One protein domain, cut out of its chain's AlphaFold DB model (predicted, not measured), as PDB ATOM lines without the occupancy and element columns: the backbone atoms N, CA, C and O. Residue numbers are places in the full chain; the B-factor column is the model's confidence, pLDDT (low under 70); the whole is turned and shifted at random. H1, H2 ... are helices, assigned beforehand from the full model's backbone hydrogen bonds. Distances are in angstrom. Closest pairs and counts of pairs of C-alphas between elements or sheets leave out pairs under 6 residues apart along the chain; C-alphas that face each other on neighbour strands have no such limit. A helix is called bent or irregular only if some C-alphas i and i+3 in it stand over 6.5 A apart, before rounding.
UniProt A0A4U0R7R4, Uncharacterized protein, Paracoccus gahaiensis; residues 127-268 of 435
ATOM      1  N   ALA A 127     293.348 359.440 313.971       72.44
ATOM      2  CA  ALA A 127     294.741 359.000 314.035       72.44
ATOM      3  C   ALA A 127     295.182 358.271 312.755       72.44
ATOM      4  O   ALA A 127     296.323 358.444 312.323       72.44
ATOM      5  N   GLU A 128     294.280 357.546 312.084       79.19
ATOM      6  CA  GLU A 128     294.572 356.916 310.791       79.19
ATOM      7  C   GLU A 128     294.845 357.956 309.705       79.19
ATOM      8  O   GLU A 128     295.834 357.854 308.973       79.19
ATOM      9  N   ASP A 129     293.999 358.983 309.628       83.69
ATOM     10  CA  ASP A 129     294.178 360.086 308.695       83.69
ATOM     11  C   ASP A 129     295.492 360.821 308.964       83.69
ATOM     12  O   ASP A 129     296.276 361.048 308.045       83.69
ATOM     13  N   ARG A 130     295.788 361.107 310.230       82.62
ATOM     14  CA  ARG A 130     297.005 361.815 310.629       82.62
ATOM     15  C   ARG A 130     298.279 361.025 310.351       82.62
ATOM     16  O   ARG A 130     299.247 361.609 309.874       82.62
ATOM     17  N   VAL A 131     298.290 359.709 310.571       87.25
ATOM     18  CA  VAL A 131     299.442 358.859 310.217       87.25
ATOM     19  C   VAL A 131     299.622 358.762 308.708       87.25
ATOM     20  O   VAL A 131     300.751 358.835 308.217       87.25
ATOM     21  N   ARG A 132     298.524 358.669 307.952       89.62
ATOM     22  CA  ARG A 132     298.562 358.719 306.486       89.62
ATOM     23  C   ARG A 132     299.140 360.048 305.990       89.62
ATOM     24  O   ARG A 132     300.100 360.035 305.220       89.62
ATOM     25  N   VAL A 133     298.589 361.167 306.457       89.44
ATOM     26  CA  VAL A 133     299.023 362.529 306.109       89.44
ATOM     27  C   VAL A 133     300.477 362.751 306.512       89.44
ATOM     28  O   VAL A 133     301.250 363.289 305.720       89.44
ATOM     29  N   GLY A 134     300.879 362.301 307.703       89.38
ATOM     30  CA  GLY A 134     302.253 362.381 308.189       89.38
ATOM     31  C   GLY A 134     303.223 361.648 307.265       89.38
ATOM     32  O   GLY A 134     304.174 362.254 306.772       89.38
ATOM     33  N   PHE A 135     302.955 360.379 306.946       93.19
ATOM     34  CA  PHE A 135     303.807 359.617 306.030       93.19
ATOM     35  C   PHE A 135     303.913 360.267 304.646       93.19
ATOM     36  O   PHE A 135     305.013 360.416 304.119       93.19
ATOM     37  N   GLU A 136     302.791 360.709 304.076       93.81
ATOM     38  CA  GLU A 136     302.756 361.388 302.776       93.81
ATOM     39  C   GLU A 136     303.576 362.686 302.793       93.81
ATOM     40  O   GLU A 136     304.449 362.893 301.945       93.81
ATOM     41  N   THR A 137     303.359 363.531 303.803       91.06
ATOM     42  CA  THR A 137     304.054 364.818 303.975       91.06
ATOM     43  C   THR A 137     305.561 364.627 304.112       91.06
ATOM     44  O   THR A 137     306.345 365.284 303.419       91.06
ATOM     45  N   TRP A 138     305.990 363.715 304.987       91.00
ATOM     46  CA  TRP A 138     307.407 363.521 305.285       91.00
ATOM     47  C   TRP A 138     308.141 362.754 304.186       91.00
ATOM     48  O   TRP A 138     309.283 363.102 303.891       91.00
ATOM     49  N   ALA A 139     307.487 361.823 303.484       92.62
ATOM     50  CA  ALA A 139     308.039 361.242 302.260       92.62
ATOM     51  C   ALA A 139     308.293 362.328 301.202       92.62
ATOM     52  O   ALA A 139     309.384 362.405 300.638       92.62
ATOM     53  N   PHE A 140     307.333 363.231 300.973       92.06
ATOM     54  CA  PHE A 140     307.501 364.354 300.042       92.06
ATOM     55  C   PHE A 140     308.645 365.303 300.428       92.06
ATOM     56  O   PHE A 140     309.358 365.809 299.549       92.06
ATOM     57  N   ALA A 141     308.806 365.559 301.726       89.00
ATOM     58  CA  ALA A 141     309.774 366.515 302.246       89.00
ATOM     59  C   ALA A 141     311.206 365.953 302.330       89.00
ATOM     60  O   ALA A 141     312.151 366.682 302.025       89.00
ATOM     61  N   LEU A 142     311.372 364.684 302.722       90.31
ATOM     62  CA  LEU A 142     312.679 364.074 303.005       90.31
ATOM     63  C   LEU A 142     313.328 363.417 301.783       90.31
ATOM     64  O   LEU A 142     314.551 363.460 301.661       90.31
ATOM     65  N   MET A 143     312.548 362.850 300.857       91.19
ATOM     66  CA  MET A 143     313.090 362.081 299.724       91.19
ATOM     67  C   MET A 143     314.146 362.825 298.882       91.19
ATOM     68  O   MET A 143     315.177 362.223 298.571       91.19
ATOM     69  N   PRO A 144     313.986 364.125 298.551       88.44
ATOM     70  CA  PRO A 144     315.027 364.863 297.834       88.44
ATOM     71  C   PRO A 144     316.356 364.955 298.600       88.44
ATOM     72  O   PRO A 144     317.424 364.874 297.991       88.44
ATOM     73  N   GLU A 145     316.307 365.106 299.927       86.31
ATOM     74  CA  GLU A 145     317.512 365.146 300.765       86.31
ATOM     75  C   GLU A 145     318.126 363.757 300.946       86.31
ATOM     76  O   GLU A 145     319.347 363.644 300.899       86.31
ATOM     77  N   ILE A 146     317.315 362.700 301.055       88.38
ATOM     78  CA  ILE A 146     317.793 361.307 301.066       88.38
ATOM     79  C   ILE A 146     318.589 361.013 299.793       88.38
ATOM     80  O   ILE A 146     319.717 360.532 299.875       88.38
ATOM     81  N   HIS A 147     318.060 361.368 298.617       88.38
ATOM     82  CA  HIS A 147     318.781 361.197 297.351       88.38
ATOM     83  C   HIS A 147     320.097 361.982 297.340       88.38
ATOM     84  O   HIS A 147     321.145 361.442 296.986       88.38
ATOM     85  N   ARG A 148     320.066 363.257 297.751       86.25
ATOM     86  CA  ARG A 148     321.266 364.102 297.785       86.25
ATOM     87  C   ARG A 148     322.342 363.523 298.708       86.25
ATOM     88  O   ARG A 148     323.505 363.481 298.309       86.25
ATOM     89  N   LEU A 149     321.961 363.118 299.919       84.19
ATOM     90  CA  LEU A 149     322.866 362.549 300.917       84.19
ATOM     91  C   LEU A 149     323.435 361.212 300.443       84.19
ATOM     92  O   LEU A 149     324.646 361.047 300.479       84.19
ATOM     93  N   PHE A 150     322.602 360.325 299.891       85.81
ATOM     94  CA  PHE A 150     323.041 359.051 299.313       85.81
ATOM     95  C   PHE A 150     324.147 359.236 298.261       85.81
ATOM     96  O   PHE A 150     325.190 358.587 298.311       85.81
ATOM     97  N   TYR A 151     323.971 360.171 297.324       83.62
ATOM     98  CA  TYR A 151     325.008 360.446 296.327       83.62
ATOM     99  C   TYR A 151     326.231 361.160 296.912       83.62
ATOM    100  O   TYR A 151     327.334 361.008 296.391       83.62
ATOM    101  N   ALA A 152     326.076 361.954 297.973       78.00
ATOM    102  CA  ALA A 152     327.203 362.597 298.644       78.00
ATOM    103  C   ALA A 152     328.077 361.582 299.402       78.00
ATOM    104  O   ALA A 152     329.304 361.694 299.375       78.00
ATOM    105  N   THR A 153     327.465 360.570 300.016       73.44
ATOM    106  CA  THR A 153     328.151 359.547 300.813       73.44
ATOM    107  C   THR A 153     328.778 358.447 299.951       73.44
ATOM    108  O   THR A 153     329.865 357.961 300.279       73.44
ATOM    109  N   ASN A 154     328.186 358.127 298.798       71.38
ATOM    110  CA  ASN A 154     328.683 357.086 297.885       71.38
ATOM    111  C   ASN A 154     329.669 357.571 296.806       71.38
ATOM    112  O   ASN A 154     330.113 356.785 295.977       71.38
ATOM    113  N   LYS A 155     330.107 358.837 296.845       56.25
ATOM    114  CA  LYS A 155     330.974 359.496 295.838       56.25
ATOM    115  C   LYS A 155     332.388 358.911 295.608       56.25
ATOM    116  O   LYS A 155     333.178 359.539 294.911       56.25
ATOM    117  N   GLY A 156     332.733 357.754 296.175       51.66
ATOM    118  CA  GLY A 156     334.074 357.154 296.071       51.66
ATOM    119  C   GLY A 156     334.128 355.641 295.847       51.66
ATOM    120  O   GLY A 156     335.223 355.110 295.689       51.66
ATOM    121  N   GLY A 157     332.991 354.943 295.827       47.72
ATOM    122  CA  GLY A 157     332.924 353.571 295.329       47.72
ATOM    123  C   GLY A 157     332.437 353.637 293.895       47.72
ATOM    124  O   GLY A 157     331.382 354.215 293.647       47.72
ATOM    125  N   ALA A 158     333.194 353.110 292.934       43.31
ATOM    126  CA  ALA A 158     332.611 352.830 291.630       43.31
ATOM    127  C   ALA A 158     331.381 351.953 291.889       43.31
ATOM    128  O   ALA A 158     331.540 350.865 292.436       43.31
ATOM    129  N   ALA A 159     330.184 352.454 291.570       47.12
ATOM    130  CA  ALA A 159     328.966 351.662 291.575       47.12
ATOM    131  C   ALA A 159     329.166 350.545 290.552       47.12
ATOM    132  O   ALA A 159     328.936 350.713 289.351       47.12
ATOM    133  N   THR A 160     329.729 349.427 290.991       42.94
ATOM    134  CA  THR A 160     329.730 348.218 290.192       42.94
ATOM    135  C   THR A 160     328.283 347.784 290.171       42.94
ATOM    136  O   THR A 160     327.741 347.452 291.218       42.94
ATOM    137  N   ALA A 161     327.665 347.773 288.990       45.53
ATOM    138  CA  ALA A 161     326.269 347.398 288.735       45.53
ATOM    139  C   ALA A 161     325.846 345.992 289.245       45.53
ATOM    140  O   ALA A 161     324.784 345.494 288.884       45.53
ATOM    141  N   ALA A 162     326.685 345.338 290.047       47.91
ATOM    142  CA  ALA A 162     326.488 344.051 290.679       47.91
ATOM    143  C   ALA A 162     325.744 344.127 292.029       47.91
ATOM    144  O   ALA A 162     325.112 343.136 292.384       47.91
ATOM    145  N   ASP A 163     325.772 345.251 292.766       54.84
ATOM    146  CA  ASP A 163     325.005 345.385 294.018       54.84
ATOM    147  C   ASP A 163     323.796 346.313 293.826       54.84
ATOM    148  O   ASP A 163     323.919 347.511 293.573       54.84
ATOM    149  N   ALA A 164     322.588 345.758 293.965       56.47
ATOM    150  CA  ALA A 164     321.336 346.507 293.846       56.47
ATOM    151  C   ALA A 164     321.265 347.702 294.825       56.47
ATOM    152  O   ALA A 164     320.522 348.655 294.576       56.47
ATOM    153  N   ARG A 165     322.063 347.679 295.906       65.62
ATOM    154  CA  ARG A 165     322.175 348.728 296.935       65.62
ATOM    155  C   ARG A 165     322.819 350.032 296.451       65.62
ATOM    156  O   ARG A 165     322.692 351.041 297.142       65.62
ATOM    157  N   ASP A 166     323.433 350.046 295.270       70.69
ATOM    158  CA  ASP A 166     324.105 351.232 294.709       70.69
ATOM    159  C   ASP A 166     323.137 352.266 294.104       70.69
ATOM    160  O   ASP A 166     323.542 353.343 293.658       70.69
ATOM    161  N   THR A 167     321.835 351.979 294.126       79.25
ATOM    162  CA  THR A 167     320.775 352.930 293.770       79.25
ATOM    163  C   THR A 167     320.022 353.397 295.019       79.25
ATOM    164  O   THR A 167     319.859 352.607 295.951       79.25
ATOM    165  N   PRO A 168     319.465 354.627 295.050       80.38
ATOM    166  CA  PRO A 168     318.626 355.066 296.170       80.38
ATOM    167  C   PRO A 168     317.457 354.110 296.449       80.38
ATOM    168  O   PRO A 168     317.147 353.833 297.603       80.38
ATOM    169  N   GLY A 169     316.840 353.561 295.395       80.06
ATOM    170  CA  GLY A 169     315.753 352.589 295.514       80.06
ATOM    171  C   GLY A 169     316.200 351.279 296.163       80.06
ATOM    172  O   GLY A 169     315.565 350.821 297.107       80.06
ATOM    173  N   GLY A 170     317.313 350.692 295.714       81.62
ATOM    174  CA  GLY A 170     317.819 349.453 296.307       81.62
ATOM    175  C   GLY A 170     318.422 349.635 297.701       81.62
ATOM    176  O   GLY A 170     318.295 348.742 298.539       81.62
ATOM    177  N   TYR A 171     318.986 350.807 298.004       85.94
ATOM    178  CA  TYR A 171     319.365 351.164 299.370       85.94
ATOM    179  C   TYR A 171     318.147 351.240 300.293       85.94
ATOM    180  O   TYR A 171     318.186 350.674 301.379       85.94
ATOM    181  N   LEU A 172     317.042 351.858 299.856       88.31
ATOM    182  CA  LEU A 172     315.800 351.914 300.637       88.31
ATOM    183  C   LEU A 172     315.164 350.534 300.836       88.31
ATOM    184  O   LEU A 172     314.665 350.261 301.923       88.31
ATOM    185  N   VAL A 173     315.229 349.641 299.843       87.00
ATOM    186  CA  VAL A 173     314.788 348.240 300.003       87.00
ATOM    187  C   VAL A 173     315.542 347.550 301.146       87.00
ATOM    188  O   VAL A 173     314.951 346.767 301.886       87.00
ATOM    189  N   PHE A 174     316.835 347.844 301.302       85.69
ATOM    190  CA  PHE A 174     317.668 347.266 302.356       85.69
ATOM    191  C   PHE A 174     317.505 347.973 303.711       85.69
ATOM    192  O   PHE A 174     317.331 347.313 304.731       85.69
ATOM    193  N   ALA A 175     317.579 349.303 303.725       85.50
ATOM    194  CA  ALA A 175     317.644 350.114 304.939       85.50
ATOM    195  C   ALA A 175     316.265 350.466 305.526       85.50
ATOM    196  O   ALA A 175     316.186 350.828 306.694       85.50
ATOM    197  N   ALA A 176     315.186 350.353 304.745       89.69
ATOM    198  CA  ALA A 176     313.818 350.649 305.171       89.69
ATOM    199  C   ALA A 176     312.842 349.521 304.766       89.69
ATOM    200  O   ALA A 176     311.997 349.696 303.877       89.69
ATOM    201  N   PRO A 177     312.935 348.339 305.406       89.06
ATOM    202  CA  PRO A 177     312.158 347.157 305.029       89.06
ATOM    203  C   PRO A 177     310.636 347.345 305.143       89.06
ATOM    204  O   PRO A 177     309.880 346.687 304.426       89.06
ATOM    205  N   GLU A 178     310.156 348.255 305.992       91.12
ATOM    206  CA  GLU A 178     308.720 348.506 306.152       91.12
ATOM    207  C   GLU A 178     308.145 349.310 304.980       91.12
ATOM    208  O   GLU A 178     306.980 349.126 304.620       91.12
ATOM    209  N   ILE A 179     308.967 350.126 304.305       90.88
ATOM    210  CA  ILE A 179     308.582 350.766 303.038       90.88
ATOM    211  C   ILE A 179     308.372 349.699 301.965       90.88
ATOM    212  O   ILE A 179     307.375 349.744 301.245       90.88
ATOM    213  N   MET A 180     309.275 348.715 301.881       89.12
ATOM    214  CA  MET A 180     309.135 347.596 300.947       89.12
ATOM    215  C   MET A 180     307.860 346.795 301.236       89.12
ATOM    216  O   MET A 180     307.043 346.597 300.338       89.12
ATOM    217  N   ALA A 181     307.631 346.416 302.497       87.31
ATOM    218  CA  ALA A 181     306.430 345.683 302.897       87.31
ATOM    219  C   ALA A 181     305.132 346.453 302.576       87.31
ATOM    220  O   ALA A 181     304.131 345.857 302.165       87.31
ATOM    221  N   ALA A 182     305.135 347.781 302.735       86.00
ATOM    222  CA  ALA A 182     304.009 348.630 302.352       86.00
ATOM    223  C   ALA A 182     303.824 348.692 300.824       86.00
ATOM    224  O   ALA A 182     302.695 348.612 300.329       86.00
ATOM    225  N   ALA A 183     304.921 348.790 300.072       86.88
ATOM    226  CA  ALA A 183     304.908 348.864 298.618       86.88
ATOM    227  C   ALA A 183     304.413 347.551 297.976       86.88
ATOM    228  O   ALA A 183     303.562 347.597 297.083       86.88
ATOM    229  N   GLU A 184     304.837 346.390 298.488       85.06
ATOM    230  CA  GLU A 184     304.384 345.058 298.048       85.06
ATOM    231  C   GLU A 184     302.877 344.843 298.204       85.06
ATOM    232  O   GLU A 184     302.261 344.110 297.430       85.06
ATOM    233  N   ARG A 185     302.251 345.482 299.194       79.88
ATOM    234  CA  ARG A 185     300.806 345.360 299.441       79.88
ATOM    235  C   ARG A 185     299.973 346.395 298.689       79.88
ATOM    236  O   ARG A 185     298.743 346.294 298.665       79.88
ATOM    237  N   SER A 186     300.625 347.382 298.082       78.94
ATOM    238  CA  SER A 186     299.972 348.428 297.298       78.94
ATOM    239  C   SER A 186     299.497 347.909 295.931       78.94
ATOM    240  O   SER A 186     299.787 346.789 295.523       78.94
ATOM    241  N   ALA A 187     298.753 348.729 295.185       72.56
ATOM    242  CA  ALA A 187     298.342 348.376 293.824       72.56
ATOM    243  C   ALA A 187     299.528 348.283 292.837       72.56
ATOM    244  O   ALA A 187     299.392 347.683 291.775       72.56
ATOM    245  N   VAL A 188     300.687 348.851 293.193       69.75
ATOM    246  CA  VAL A 188     301.891 348.918 292.349       69.75
ATOM    247  C   VAL A 188     302.479 347.531 292.074       69.75
ATOM    248  O   VAL A 188     302.959 347.282 290.972       69.75
ATOM    249  N   SER A 189     302.393 346.615 293.042       64.44
ATOM    250  CA  SER A 189     302.898 345.240 292.929       64.44
ATOM    251  C   SER A 189     301.988 344.308 292.120       64.44
ATOM    252  O   SER A 189     302.379 343.185 291.816       64.44
ATOM    253  N   ARG A 190     300.773 344.755 291.766       64.62
ATOM    254  CA  ARG A 190     299.749 343.943 291.082       64.62
ATOM    255  C   ARG A 190     299.812 344.020 289.554       64.62
ATOM    256  O   ARG A 190     298.868 343.589 288.898       64.62
ATOM    257  N   LYS A 191     300.867 344.608 288.981       61.31
ATOM    258  CA  LYS A 191     301.023 344.700 287.524       61.31
ATOM    259  C   LYS A 191     301.326 343.317 286.925       61.31
ATOM    260  O   LYS A 191     302.105 342.556 287.497       61.31
ATOM    261  N   GLU A 192     300.689 343.011 285.792       53.94
ATOM    262  CA  GLU A 192     301.009 341.846 284.954       53.94
ATOM    263  C   GLU A 192     302.428 341.960 284.363       53.94
ATOM    264  O   GLU A 192     303.037 343.029 284.401       53.94
ATOM    265  N   GLU A 193     302.970 340.835 283.886       56.59
ATOM    266  CA  GLU A 193     304.385 340.667 283.534       56.59
ATOM    267  C   GLU A 193     304.945 341.709 282.542       56.59
ATOM    268  O   GLU A 193     304.241 342.136 281.626       56.59
ATOM    269  N   PRO A 194     306.245 342.062 282.669       64.56
ATOM    270  CA  PRO A 194     307.226 341.533 283.627       64.56
ATOM    271  C   PRO A 194     307.061 342.120 285.040       64.56
ATOM    272  O   PRO A 194     306.748 343.297 285.208       64.56
ATOM    273  N   ARG A 195     307.290 341.293 286.075       64.56
ATOM    274  CA  ARG A 195     307.222 341.761 287.468       64.56
ATOM    275  C   ARG A 195     308.329 342.797 287.713       64.56
ATOM    276  O   ARG A 195     309.496 342.472 287.488       64.56
ATOM    277  N   PRO A 196     307.996 344.008 288.190       69.75
ATOM    278  CA  PRO A 196     308.997 345.019 288.521       69.75
ATOM    279  C   PRO A 196     309.947 344.515 289.615       69.75
ATOM    280  O   PRO A 196     309.529 343.791 290.522       69.75
ATOM    281  N   ILE A 197     311.225 344.903 289.550       82.75
ATOM    282  CA  ILE A 197     312.188 344.590 290.617       82.75
ATOM    283  C   ILE A 197     311.855 345.389 291.886       82.75
ATOM    284  O   ILE A 197     311.202 346.429 291.826       82.75
ATOM    285  N   ALA A 198     312.316 344.928 293.054       83.12
ATOM    286  CA  ALA A 198     311.974 345.530 294.351       83.12
ATOM    287  C   ALA A 198     312.226 347.051 294.415       83.12
ATOM    288  O   ALA A 198     311.401 347.797 294.938       83.12
ATOM    289  N   ALA A 199     313.331 347.516 293.823       83.12
ATOM    290  CA  ALA A 199     313.664 348.936 293.756       83.12
ATOM    291  C   ALA A 199     312.621 349.752 292.966       83.12
ATOM    292  O   ALA A 199     312.246 350.840 293.404       83.12
ATOM    293  N   ASP A 200     312.096 349.216 291.861       83.19
ATOM    294  CA  ASP A 200     311.079 349.876 291.033       83.19
ATOM    295  C   ASP A 200     309.727 349.946 291.750       83.19
ATOM    296  O   ASP A 200     309.008 350.948 291.651       83.19
ATOM    297  N   ILE A 201     309.388 348.895 292.506       85.00
ATOM    298  CA  ILE A 201     308.174 348.842 293.331       85.00
ATOM    299  C   ILE A 201     308.235 349.925 294.412       85.00
ATOM    300  O   ILE A 201     307.294 350.712 294.540       85.00
ATOM    301  N   VAL A 202     309.349 350.005 295.150       88.12
ATOM    302  CA  VAL A 202     309.567 351.035 296.180       88.12
ATOM    303  C   VAL A 202     309.555 352.432 295.568       88.12
ATOM    304  O   VAL A 202     308.901 353.324 296.109       88.12
ATOM    305  N   HIS A 203     310.217 352.623 294.425       87.19
ATOM    306  CA  HIS A 203     310.257 353.910 293.739       87.19
ATOM    307  C   HIS A 203     308.858 354.386 293.337       87.19
ATOM    308  O   HIS A 203     308.438 355.473 293.732       87.19
ATOM    309  N   THR A 204     308.103 353.542 292.628       87.81
ATOM    310  CA  THR A 204     306.748 353.871 292.157       87.81
ATOM    311  C   THR A 204     305.789 354.103 293.330       87.81
ATOM    312  O   THR A 204     304.952 355.007 293.292       87.81
ATOM    313  N   TYR A 205     305.909 353.310 294.401       90.62
ATOM    314  CA  TYR A 205     305.120 353.506 295.616       90.62
ATOM    315  C   TYR A 205     305.416 354.860 296.269       90.62
ATOM    316  O   TYR A 205     304.490 355.628 296.537       90.62
ATOM    317  N   LEU A 206     306.692 355.183 296.491       91.44
ATOM    318  CA  LEU A 206     307.086 356.449 297.100       91.44
ATOM    319  C   LEU A 206     306.750 357.643 296.210       91.44
ATOM    320  O   LEU A 206     306.409 358.694 296.737       91.44
ATOM    321  N   GLU A 207     306.808 357.522 294.886       90.44
ATOM    322  CA  GLU A 207     306.365 358.584 293.977       90.44
ATOM    323  C   GLU A 207     304.876 358.904 294.176       90.44
ATOM    324  O   GLU A 207     304.507 360.068 294.356       90.44
ATOM    325  N   ALA A 208     304.023 357.877 294.249       89.25
ATOM    326  CA  ALA A 208     302.599 358.058 294.528       89.25
ATOM    327  C   ALA A 208     302.362 358.718 295.899       89.25
ATOM    328  O   ALA A 208     301.574 359.658 296.010       89.25
ATOM    329  N   VAL A 209     303.084 358.276 296.932       90.75
ATOM    330  CA  VAL A 209     303.008 358.845 298.289       90.75
ATOM    331  C   VAL A 209     303.455 360.312 298.309       90.75
ATOM    332  O   VAL A 209     302.791 361.152 298.914       90.75
ATOM    333  N   GLN A 210     304.546 360.647 297.618       91.50
ATOM    334  CA  GLN A 210     305.059 362.016 297.535       91.50
ATOM    335  C   GLN A 210     304.083 362.956 296.815       91.50
ATOM    336  O   GLN A 210     303.925 364.111 297.220       91.50
ATOM    337  N   ASN A 211     303.419 362.479 295.761       88.75
ATOM    338  CA  ASN A 211     302.440 363.269 295.014       88.75
ATOM    339  C   ASN A 211     301.232 363.663 295.875       88.75
ATOM    340  O   ASN A 211     300.741 364.790 295.762       88.75
ATOM    341  N   GLU A 212     300.792 362.780 296.772       88.62
ATOM    342  CA  GLU A 212     299.779 363.116 297.777       88.62
ATOM    343  C   GLU A 212     300.340 364.062 298.849       88.62
ATOM    344  O   GLU A 212     299.730 365.089 299.147       88.62
ATOM    345  N   GLY A 213     301.563 363.806 299.320       86.56
ATOM    346  CA  GLY A 213     302.259 364.619 300.320       86.56
ATOM    347  C   GLY A 213     302.406 366.096 299.972       86.56
ATOM    348  O   GLY A 213     302.318 366.956 300.846       86.56
ATOM    349  N   ARG A 214     302.566 366.413 298.681       87.75
ATOM    350  CA  ARG A 214     302.659 367.796 298.184       87.75
ATOM    351  C   ARG A 214     301.472 368.671 298.609       87.75
ATOM    352  O   ARG A 214     301.631 369.888 298.712       87.75
ATOM    353  N   LYS A 215     300.293 368.071 298.799       88.06
ATOM    354  CA  LYS A 215     299.023 368.766 299.058       88.06
ATOM    355  C   LYS A 215     298.851 369.148 300.532       88.06
ATOM    356  O   LYS A 215     298.048 370.029 300.838       88.06
ATOM    357  N   HIS A 216     299.604 368.512 301.426       84.62
ATOM    358  CA  HIS A 216     299.444 368.658 302.870       84.62
ATOM    359  C   HIS A 216     300.181 369.881 303.411       84.62
ATOM    360  O   HIS A 216     301.234 370.279 302.908       84.62
ATOM    361  N   ARG A 217     299.604 370.491 304.449       82.00
ATOM    362  CA  ARG A 217     300.147 371.671 305.131       82.00
ATOM    363  C   ARG A 217     300.649 371.274 306.510       82.00
ATOM    364  O   ARG A 217     299.937 370.591 307.236       82.00
ATOM    365  N   ILE A 218     301.829 371.760 306.882       74.06
ATOM    366  CA  ILE A 218     302.423 371.523 308.197       74.06
ATOM    367  C   ILE A 218     302.804 372.840 308.869       74.06
ATOM    368  O   ILE A 218     303.443 373.707 308.267       74.06
ATOM    369  N   ALA A 219     302.394 372.988 310.124       69.50
ATOM    370  CA  ALA A 219     302.832 374.065 310.996       69.50
ATOM    371  C   ALA A 219     303.975 373.556 311.881       69.50
ATOM    372  O   ALA A 219     303.923 372.435 312.384       69.50
ATOM    373  N   PHE A 220     305.010 374.371 312.070       63.31
ATOM    374  CA  PHE A 220     306.105 374.045 312.978       63.31
ATOM    375  C   PHE A 220     305.842 374.690 314.339       63.31
ATOM    376  O   PHE A 220     305.507 375.869 314.427       63.31
ATOM    377  N   HIS A 221     305.994 373.914 315.411       53.03
ATOM    378  CA  HIS A 221     305.777 374.411 316.765       53.03
ATOM    379  C   HIS A 221     306.849 375.454 317.137       53.03
ATOM    380  O   HIS A 221     308.040 375.200 316.958       53.03
ATOM    381  N   GLY A 222     306.427 376.620 317.641       52.38
ATOM    382  CA  GLY A 222     307.310 377.746 317.996       52.38
ATOM    383  C   GLY A 222     307.431 378.851 316.938       52.38
ATOM    384  O   GLY A 222     308.090 379.855 317.188       52.38
ATOM    385  N   ASP A 223     306.776 378.696 315.790       55.09
ATOM    386  CA  ASP A 223     306.750 379.673 314.698       55.09
ATOM    387  C   ASP A 223     305.394 380.417 314.745       55.09
ATOM    388  O   ASP A 223     304.502 380.190 313.933       55.09
ATOM    389  N   THR A 224     305.190 381.256 315.768       49.06
ATOM    390  CA  THR A 224     303.885 381.896 316.059       49.06
ATOM    391  C   THR A 224     303.381 382.838 314.959       49.06
ATOM    392  O   THR A 224     302.185 383.109 314.916       49.06
ATOM    393  N   ASP A 225     304.260 383.265 314.045       52.34
ATOM    394  CA  ASP A 225     303.948 384.188 312.944       52.34
ATOM    395  C   ASP A 225     304.080 383.565 311.539       52.34
ATOM    396  O   ASP A 225     303.924 384.269 310.537       52.34
ATOM    397  N   SER A 226     304.378 382.261 311.410       61.47
ATOM    398  CA  SER A 226     304.564 381.643 310.088       61.47
ATOM    399  C   SER A 226     303.328 380.868 309.621       61.47
ATOM    400  O   SER A 226     302.741 380.051 310.330       61.47
ATOM    401  N   SER A 227     302.895 381.148 308.387       73.12
ATOM    402  CA  SER A 227     301.825 380.383 307.741       73.12
ATOM    403  C   SER A 227     302.257 378.922 307.549       73.12
ATOM    404  O   SER A 227     303.421 378.688 307.207       73.12
ATOM    405  N   PRO A 228     301.341 377.939 307.690       76.88
ATOM    406  CA  PRO A 228     301.645 376.531 307.447       76.88
ATOM    407  C   PRO A 228     302.342 376.315 306.100       76.88
ATOM    408  O   PRO A 228     301.894 376.817 305.065       76.88
ATOM    409  N   LEU A 229     303.437 375.556 306.107       80.94
ATOM    410  CA  LEU A 229     304.235 375.279 304.917       80.94
ATOM    411  C   LEU A 229     303.674 374.073 304.159       80.94
ATOM    412  O   LEU A 229     303.196 373.114 304.755       80.94
ATOM    413  N   HIS A 230     303.784 374.100 302.834       83.94
ATOM    414  CA  HIS A 230     303.462 372.975 301.951       83.94
ATOM    415  C   HIS A 230     304.325 373.019 300.689       83.94
ATOM    416  O   HIS A 230     304.924 374.062 300.383       83.94
ATOM    417  N   GLY A 231     304.349 371.928 299.924       85.88
ATOM    418  CA  GLY A 231     305.020 371.891 298.625       85.88
ATOM    419  C   GLY A 231     306.487 372.340 298.694       85.88
ATOM    420  O   GLY A 231     307.224 372.010 299.627       85.88
ATOM    421  N   ASP A 232     306.924 373.134 297.721       85.62
ATOM    422  CA  ASP A 232     308.332 373.536 297.612       85.62
ATOM    423  C   ASP A 232     308.818 374.403 298.781       85.62
ATOM    424  O   ASP A 232     310.001 374.366 299.123       85.62
ATOM    425  N   ALA A 233     307.919 375.121 299.463       84.00
ATOM    426  CA  ALA A 233     308.267 375.894 300.654       84.00
ATOM    427  C   ALA A 233     308.687 374.984 301.823       84.00
ATOM    428  O   ALA A 233     309.668 375.275 302.517       84.00
ATOM    429  N   LEU A 234     307.997 373.849 301.998       84.00
ATOM    430  CA  LEU A 234     308.360 372.826 302.981       84.00
ATOM    431  C   LEU A 234     309.706 372.183 302.622       84.00
ATOM    432  O   LEU A 234     310.608 372.135 303.458       84.00
ATOM    433  N   ARG A 235     309.898 371.783 301.358       85.25
ATOM    434  CA  ARG A 235     311.181 371.232 300.880       85.25
ATOM    435  C   ARG A 235     312.339 372.202 301.093       85.25
ATOM    436  O   ARG A 235     313.385 371.815 301.603       85.25
ATOM    437  N   ALA A 236     312.148 373.477 300.763       83.56
ATOM    438  CA  ALA A 236     313.157 374.509 300.970       83.56
ATOM    439  C   ALA A 236     313.478 374.721 302.457       83.56
ATOM    440  O   ALA A 236     314.612 375.059 302.802       83.56
ATOM    441  N   ARG A 237     312.508 374.539 303.362       81.81
ATOM    442  CA  ARG A 237     312.748 374.567 304.813       81.81
ATOM    443  C   ARG A 237     313.590 373.374 305.259       81.81
ATOM    444  O   ARG A 237     314.603 373.606 305.909       81.81
ATOM    445  N   ILE A 238     313.238 372.151 304.862       81.38
ATOM    446  CA  ILE A 238     313.999 370.938 305.210       81.38
ATOM    447  C   ILE A 238     315.418 370.987 304.642       81.38
ATOM    448  O   ILE A 238     316.380 370.796 305.383       81.38
ATOM    449  N   LYS A 239     315.570 371.365 303.369       79.81
ATOM    450  CA  LYS A 239     316.878 371.584 302.739       79.81
ATOM    451  C   LYS A 239     317.709 372.612 303.504       79.81
ATOM    452  O   LYS A 239     318.896 372.399 303.732       79.81
ATOM    453  N   ARG A 240     317.106 373.728 303.935       76.50
ATOM    454  CA  ARG A 240     317.794 374.723 304.775       76.50
ATOM    455  C   ARG A 240     318.208 374.138 306.119       76.50
ATOM    456  O   ARG A 240     319.337 374.368 306.516       76.50
ATOM    457  N   SER A 241     317.360 373.364 306.789       67.69
ATOM    458  CA  SER A 241     317.730 372.694 308.043       67.69
ATOM    459  C   SER A 241     318.896 371.717 307.851       67.69
ATOM    460  O   SER A 241     319.844 371.753 308.628       67.69
ATOM    461  N   GLY A 242     318.884 370.932 306.769       60.72
ATOM    462  CA  GLY A 242     319.975 370.013 306.423       60.72
ATOM    463  C   GLY A 242     321.275 370.707 306.001       60.72
ATOM    464  O   GLY A 242     322.347 370.155 306.194       60.72
ATOM    465  N   THR A 243     321.204 371.928 305.461       60.72
ATOM    466  CA  THR A 243     322.380 372.694 304.989       60.72
ATOM    467  C   THR A 243     322.901 373.725 305.993       60.72
ATOM    468  O   THR A 243     324.056 374.142 305.892       60.72
ATOM    469  N   ARG A 244     322.085 374.157 306.967       53.25
ATOM    470  CA  ARG A 244     322.499 375.067 308.053       53.25
ATOM    471  C   ARG A 244     323.497 374.384 308.994       53.25
ATOM    472  O   ARG A 244     324.366 375.065 309.533       53.25
ATOM    473  N   ASN A 245     323.447 373.054 309.073       51.41
ATOM    474  CA  ASN A 245     324.555 372.210 309.516       51.41
ATOM    475  C   ASN A 245     325.601 372.138 308.382       51.41
ATOM    476  O   ASN A 245     325.636 371.197 307.598       51.41
ATOM    477  N   LYS A 246     326.391 373.207 308.207       41.88
ATOM    478  CA  LYS A 246     327.396 373.321 307.134       41.88
ATOM    479  C   LYS A 246     328.446 372.201 307.210       41.88
ATOM    480  O   LYS A 246     329.009 371.978 308.274       41.88
ATOM    481  N   SER A 247     328.757 371.607 306.048       47.78
ATOM    482  CA  SER A 247     329.932 370.756 305.757       47.78
ATOM    483  C   SER A 247     330.325 369.806 306.885       47.78
ATOM    484  O   SER A 247     331.451 369.805 307.383       47.78
ATOM    485  N   SER A 248     329.362 369.015 307.301       51.84
ATOM    486  CA  SER A 248     329.526 367.956 308.264       51.84
ATOM    487  C   SER A 248     330.140 366.765 307.517       51.84
ATOM    488  O   SER A 248     329.509 366.243 306.607       51.84
ATOM    489  N   GLY A 249     331.416 366.432 307.759       62.19
ATOM    490  CA  GLY A 249     332.183 365.459 306.957       62.19
ATOM    491  C   GLY A 249     331.450 364.127 306.713       62.19
ATOM    492  O   GLY A 249     330.472 363.833 307.386       62.19
ATOM    493  N   LYS A 250     331.939 363.288 305.784       68.94
ATOM    494  CA  LYS A 250     331.277 362.048 305.295       68.94
ATOM    495  C   LYS A 250     330.537 361.212 306.367       68.94
ATOM    496  O   LYS A 250     329.503 360.629 306.064       68.94
ATOM    497  N   GLY A 251     331.044 361.159 307.604       68.75
ATOM    498  CA  GLY A 251     330.382 360.505 308.740       68.75
ATOM    499  C   GLY A 251     329.030 361.114 309.145       68.75
ATOM    500  O   GLY A 251     328.065 360.380 309.303       68.75
ATOM    501  N   GLN A 252     328.916 362.437 309.236       72.06
ATOM    502  CA  GLN A 252     327.668 363.105 309.625       72.06
ATOM    503  C   GLN A 252     326.609 363.073 308.509       72.06
ATOM    504  O   GLN A 252     325.419 362.957 308.793       72.06
ATOM    505  N   ASP A 253     327.022 363.111 307.238       75.19
ATOM    506  CA  ASP A 253     326.103 362.902 306.108       75.19
ATOM    507  C   ASP A 253     325.516 361.474 306.113       75.19
ATOM    508  O   ASP A 253     324.337 361.293 305.809       75.19
ATOM    509  N   ASN A 254     326.311 360.470 306.510       77.75
ATOM    510  CA  ASN A 254     325.835 359.096 306.710       77.75
ATOM    511  C   ASN A 254     324.834 358.992 307.871       77.75
ATOM    512  O   ASN A 254     323.816 358.319 307.733       77.75
ATOM    513  N   GLU A 255     325.097 359.662 308.996       78.88
ATOM    514  CA  GLU A 255     324.182 359.689 310.147       78.88
ATOM    515  C   GLU A 255     322.841 360.342 309.789       78.88
ATOM    516  O   GLU A 255     321.782 359.783 310.075       78.88
ATOM    517  N   LEU A 256     322.863 361.489 309.103       81.12
ATOM    518  CA  LEU A 256     321.643 362.169 308.656       81.12
ATOM    519  C   LEU A 256     320.847 361.334 307.649       81.12
ATOM    520  O   LEU A 256     319.619 361.289 307.730       81.12
ATOM    521  N   LEU A 257     321.534 360.662 306.720       85.62
ATOM    522  CA  LEU A 257     320.898 359.738 305.782       85.62
ATOM    523  C   LEU A 257     320.178 358.615 306.534       85.62
ATOM    524  O   LEU A 257     319.003 358.368 306.263       85.62
ATOM    525  N   ALA A 258     320.854 357.987 307.501       82.75
ATOM    526  CA  ALA A 258     320.274 356.926 308.317       82.75
ATOM    527  C   ALA A 258     319.041 357.416 309.094       82.75
ATOM    528  O   ALA A 258     318.003 356.762 309.051       82.75
ATOM    529  N   ILE A 259     319.106 358.598 309.720       83.81
ATOM    530  CA  ILE A 259     317.976 359.183 310.463       83.81
ATOM    531  C   ILE A 259     316.768 359.426 309.549       83.81
ATOM    532  O   ILE A 259     315.644 359.080 309.907       83.81
ATOM    533  N   TYR A 260     316.962 360.025 308.370       88.00
ATOM    534  CA  TYR A 260     315.845 360.312 307.461       88.00
ATOM    535  C   TYR A 260     315.201 359.044 306.905       88.00
ATOM    536  O   TYR A 260     313.980 358.988 306.760       88.00
ATOM    537  N   VAL A 261     316.011 358.030 306.611       89.88
ATOM    538  CA  VAL A 261     315.532 356.724 306.149       89.88
ATOM    539  C   VAL A 261     314.757 356.019 307.258       89.88
ATOM    540  O   VAL A 261     313.658 355.528 307.003       89.88
ATOM    541  N   GLU A 262     315.268 356.058 308.489       88.38
ATOM    542  CA  GLU A 262     314.604 355.484 309.659       88.38
ATOM    543  C   GLU A 262     313.254 356.157 309.925       88.38
ATOM    544  O   GLU A 262     312.248 355.475 310.098       88.38
ATOM    545  N   ILE A 263     313.174 357.489 309.841       89.38
ATOM    546  CA  ILE A 263     311.901 358.217 309.964       89.38
ATOM    547  C   ILE A 263     310.867 357.707 308.950       89.38
ATOM    548  O   ILE A 263     309.719 357.441 309.318       89.38
ATOM    549  N   LEU A 264     311.244 357.554 307.676       93.12
ATOM    550  CA  LEU A 264     310.318 357.047 306.658       93.12
ATOM    551  C   LEU A 264     309.941 355.581 306.897       93.12
ATOM    552  O   LEU A 264     308.789 355.212 306.663       93.12
ATOM    553  N   ASN A 265     310.876 354.767 307.388       93.31
ATOM    554  CA  ASN A 265     310.634 353.373 307.746       93.31
ATOM    555  C   ASN A 265     309.610 353.256 308.890       93.31
ATOM    556  O   ASN A 265     308.630 352.522 308.765       93.31
ATOM    557  N   ILE A 266     309.766 354.057 309.949       88.56
ATOM    558  CA  ILE A 266     308.842 354.122 311.094       88.56
ATOM    559  C   ILE A 266     307.443 354.548 310.646       88.56
ATOM    560  O   ILE A 266     306.445 353.925 311.015       88.56
ATOM    561  N   LEU A 267     307.342 355.592 309.819       91.38
ATOM    562  CA  LEU A 267     306.052 356.070 309.321       91.38
ATOM    563  C   LEU A 267     305.378 355.043 308.392       91.38
ATOM    564  O   LEU A 267     304.156 354.874 308.447       91.38
ATOM    565  N   ALA A 268     306.152 354.312 307.585       91.44
ATOM    566  CA  ALA A 268     305.637 353.216 306.764       91.44
ATOM    567  C   ALA A 268     305.117 352.051 307.623       91.44
ATOM    568  O   ALA A 268     304.012 351.556 307.381       91.44
TER     569      ALA A 268
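This is residues 127 to 268 of the 435 residues of an uncharacterized protein of Paracoccus gahaiensis (UniProt A0A4U0R7R4). The bent first helix H1 and the last helix H7 run side by side in opposite ways; H5 crosses H1's first arm, H2 and H3 pack on H7 and H5 on one side, and H6 packs on H1's first arm on the other. Small H4 packs on H5, and two stretches stick out: residues 190 to 195, of which 190 belongs to H4, and residues 221 to 226 in the link from H5 to H6. The printed part has 142 residues with seven named helices, H1 to H7 in order, and no named strand: all helix. It is compact, radius of gyration of the C-alphas 16.1 A, and spans 51 by 38 by 21 A.

Start at residues 127 to 153, assigned by hydrogen bonds as one helix, H1, but bent: C-alphas 141 and 144 are 7.1 A apart, and its arms H1a, 127 to 141, and H1b, 144 to 153, stand at a steep tilt of 51 degrees. H2, residues 168 to 175, only just touches H1b, with 3 pairs of C-alphas within 8 A, closest His 147 and Pro 168 at 6.2 A. H3, residues 177 to 185, touches H2 only at the corner, closest C-alphas Val 173 and Met 180 at 5.8 A. H5, residues 198 to 213, touches H1a with 206 to 213 alone, about perpendicular at 74 degrees, closest C-alphas Thr 137 and Gly 213 at 4.1 A. H5 also touches H2 (Gly 169 and Ala 199, closest C-alphas, 4.6 A), H3 (Ala 183 and Tyr 205, 5.5 A) and H4, residues 187 to 190 (Val 188 and Ile 201, 6.4 A). H6, residues 231 to 244, touches H1a with 234 to 238 alone, closest C-alphas Ala 141 and Arg 235 at 5.1 A. H7, residues 250 to 268, touches H1a at a shallow tilt of 31 degrees, opposite ways, closest C-alphas Phe 135 and Leu 267 at 5.3 A. H7 touches H3 with 264 to 268 alone, closest C-alphas Ile 179 and Ala 268 at 5.3 A, yet H5 and H7 are apart. The packing is mostly crossed, 1 of 9 tilted pairs being shallow. Every O i to N i+4 pair is within hydrogen-bond range in H1a, H1b, H2, H5, H6 and H7; H3 has 4 of 5, and H4 is too short for one.

Find C-alpha 127 at (294.741, 359.000, 314.035); H1a runs 20.5 A from there. H5 spans 22.2 A, H6 20.1 A, and H7 27.2 A, ending at C-alpha 268, (305.637, 353.216, 306.764).

The C-alphas farthest apart, Glu 193 and Asp 225, are 52.5 A apart. The printed part has no cut; the links H1 to H2 and H5 to H6 are long. Mean pLDDT of the printed part is 77.3; residues 155 to 165, 188 to 196, 219 to 226 and 241 to 251 are under 70.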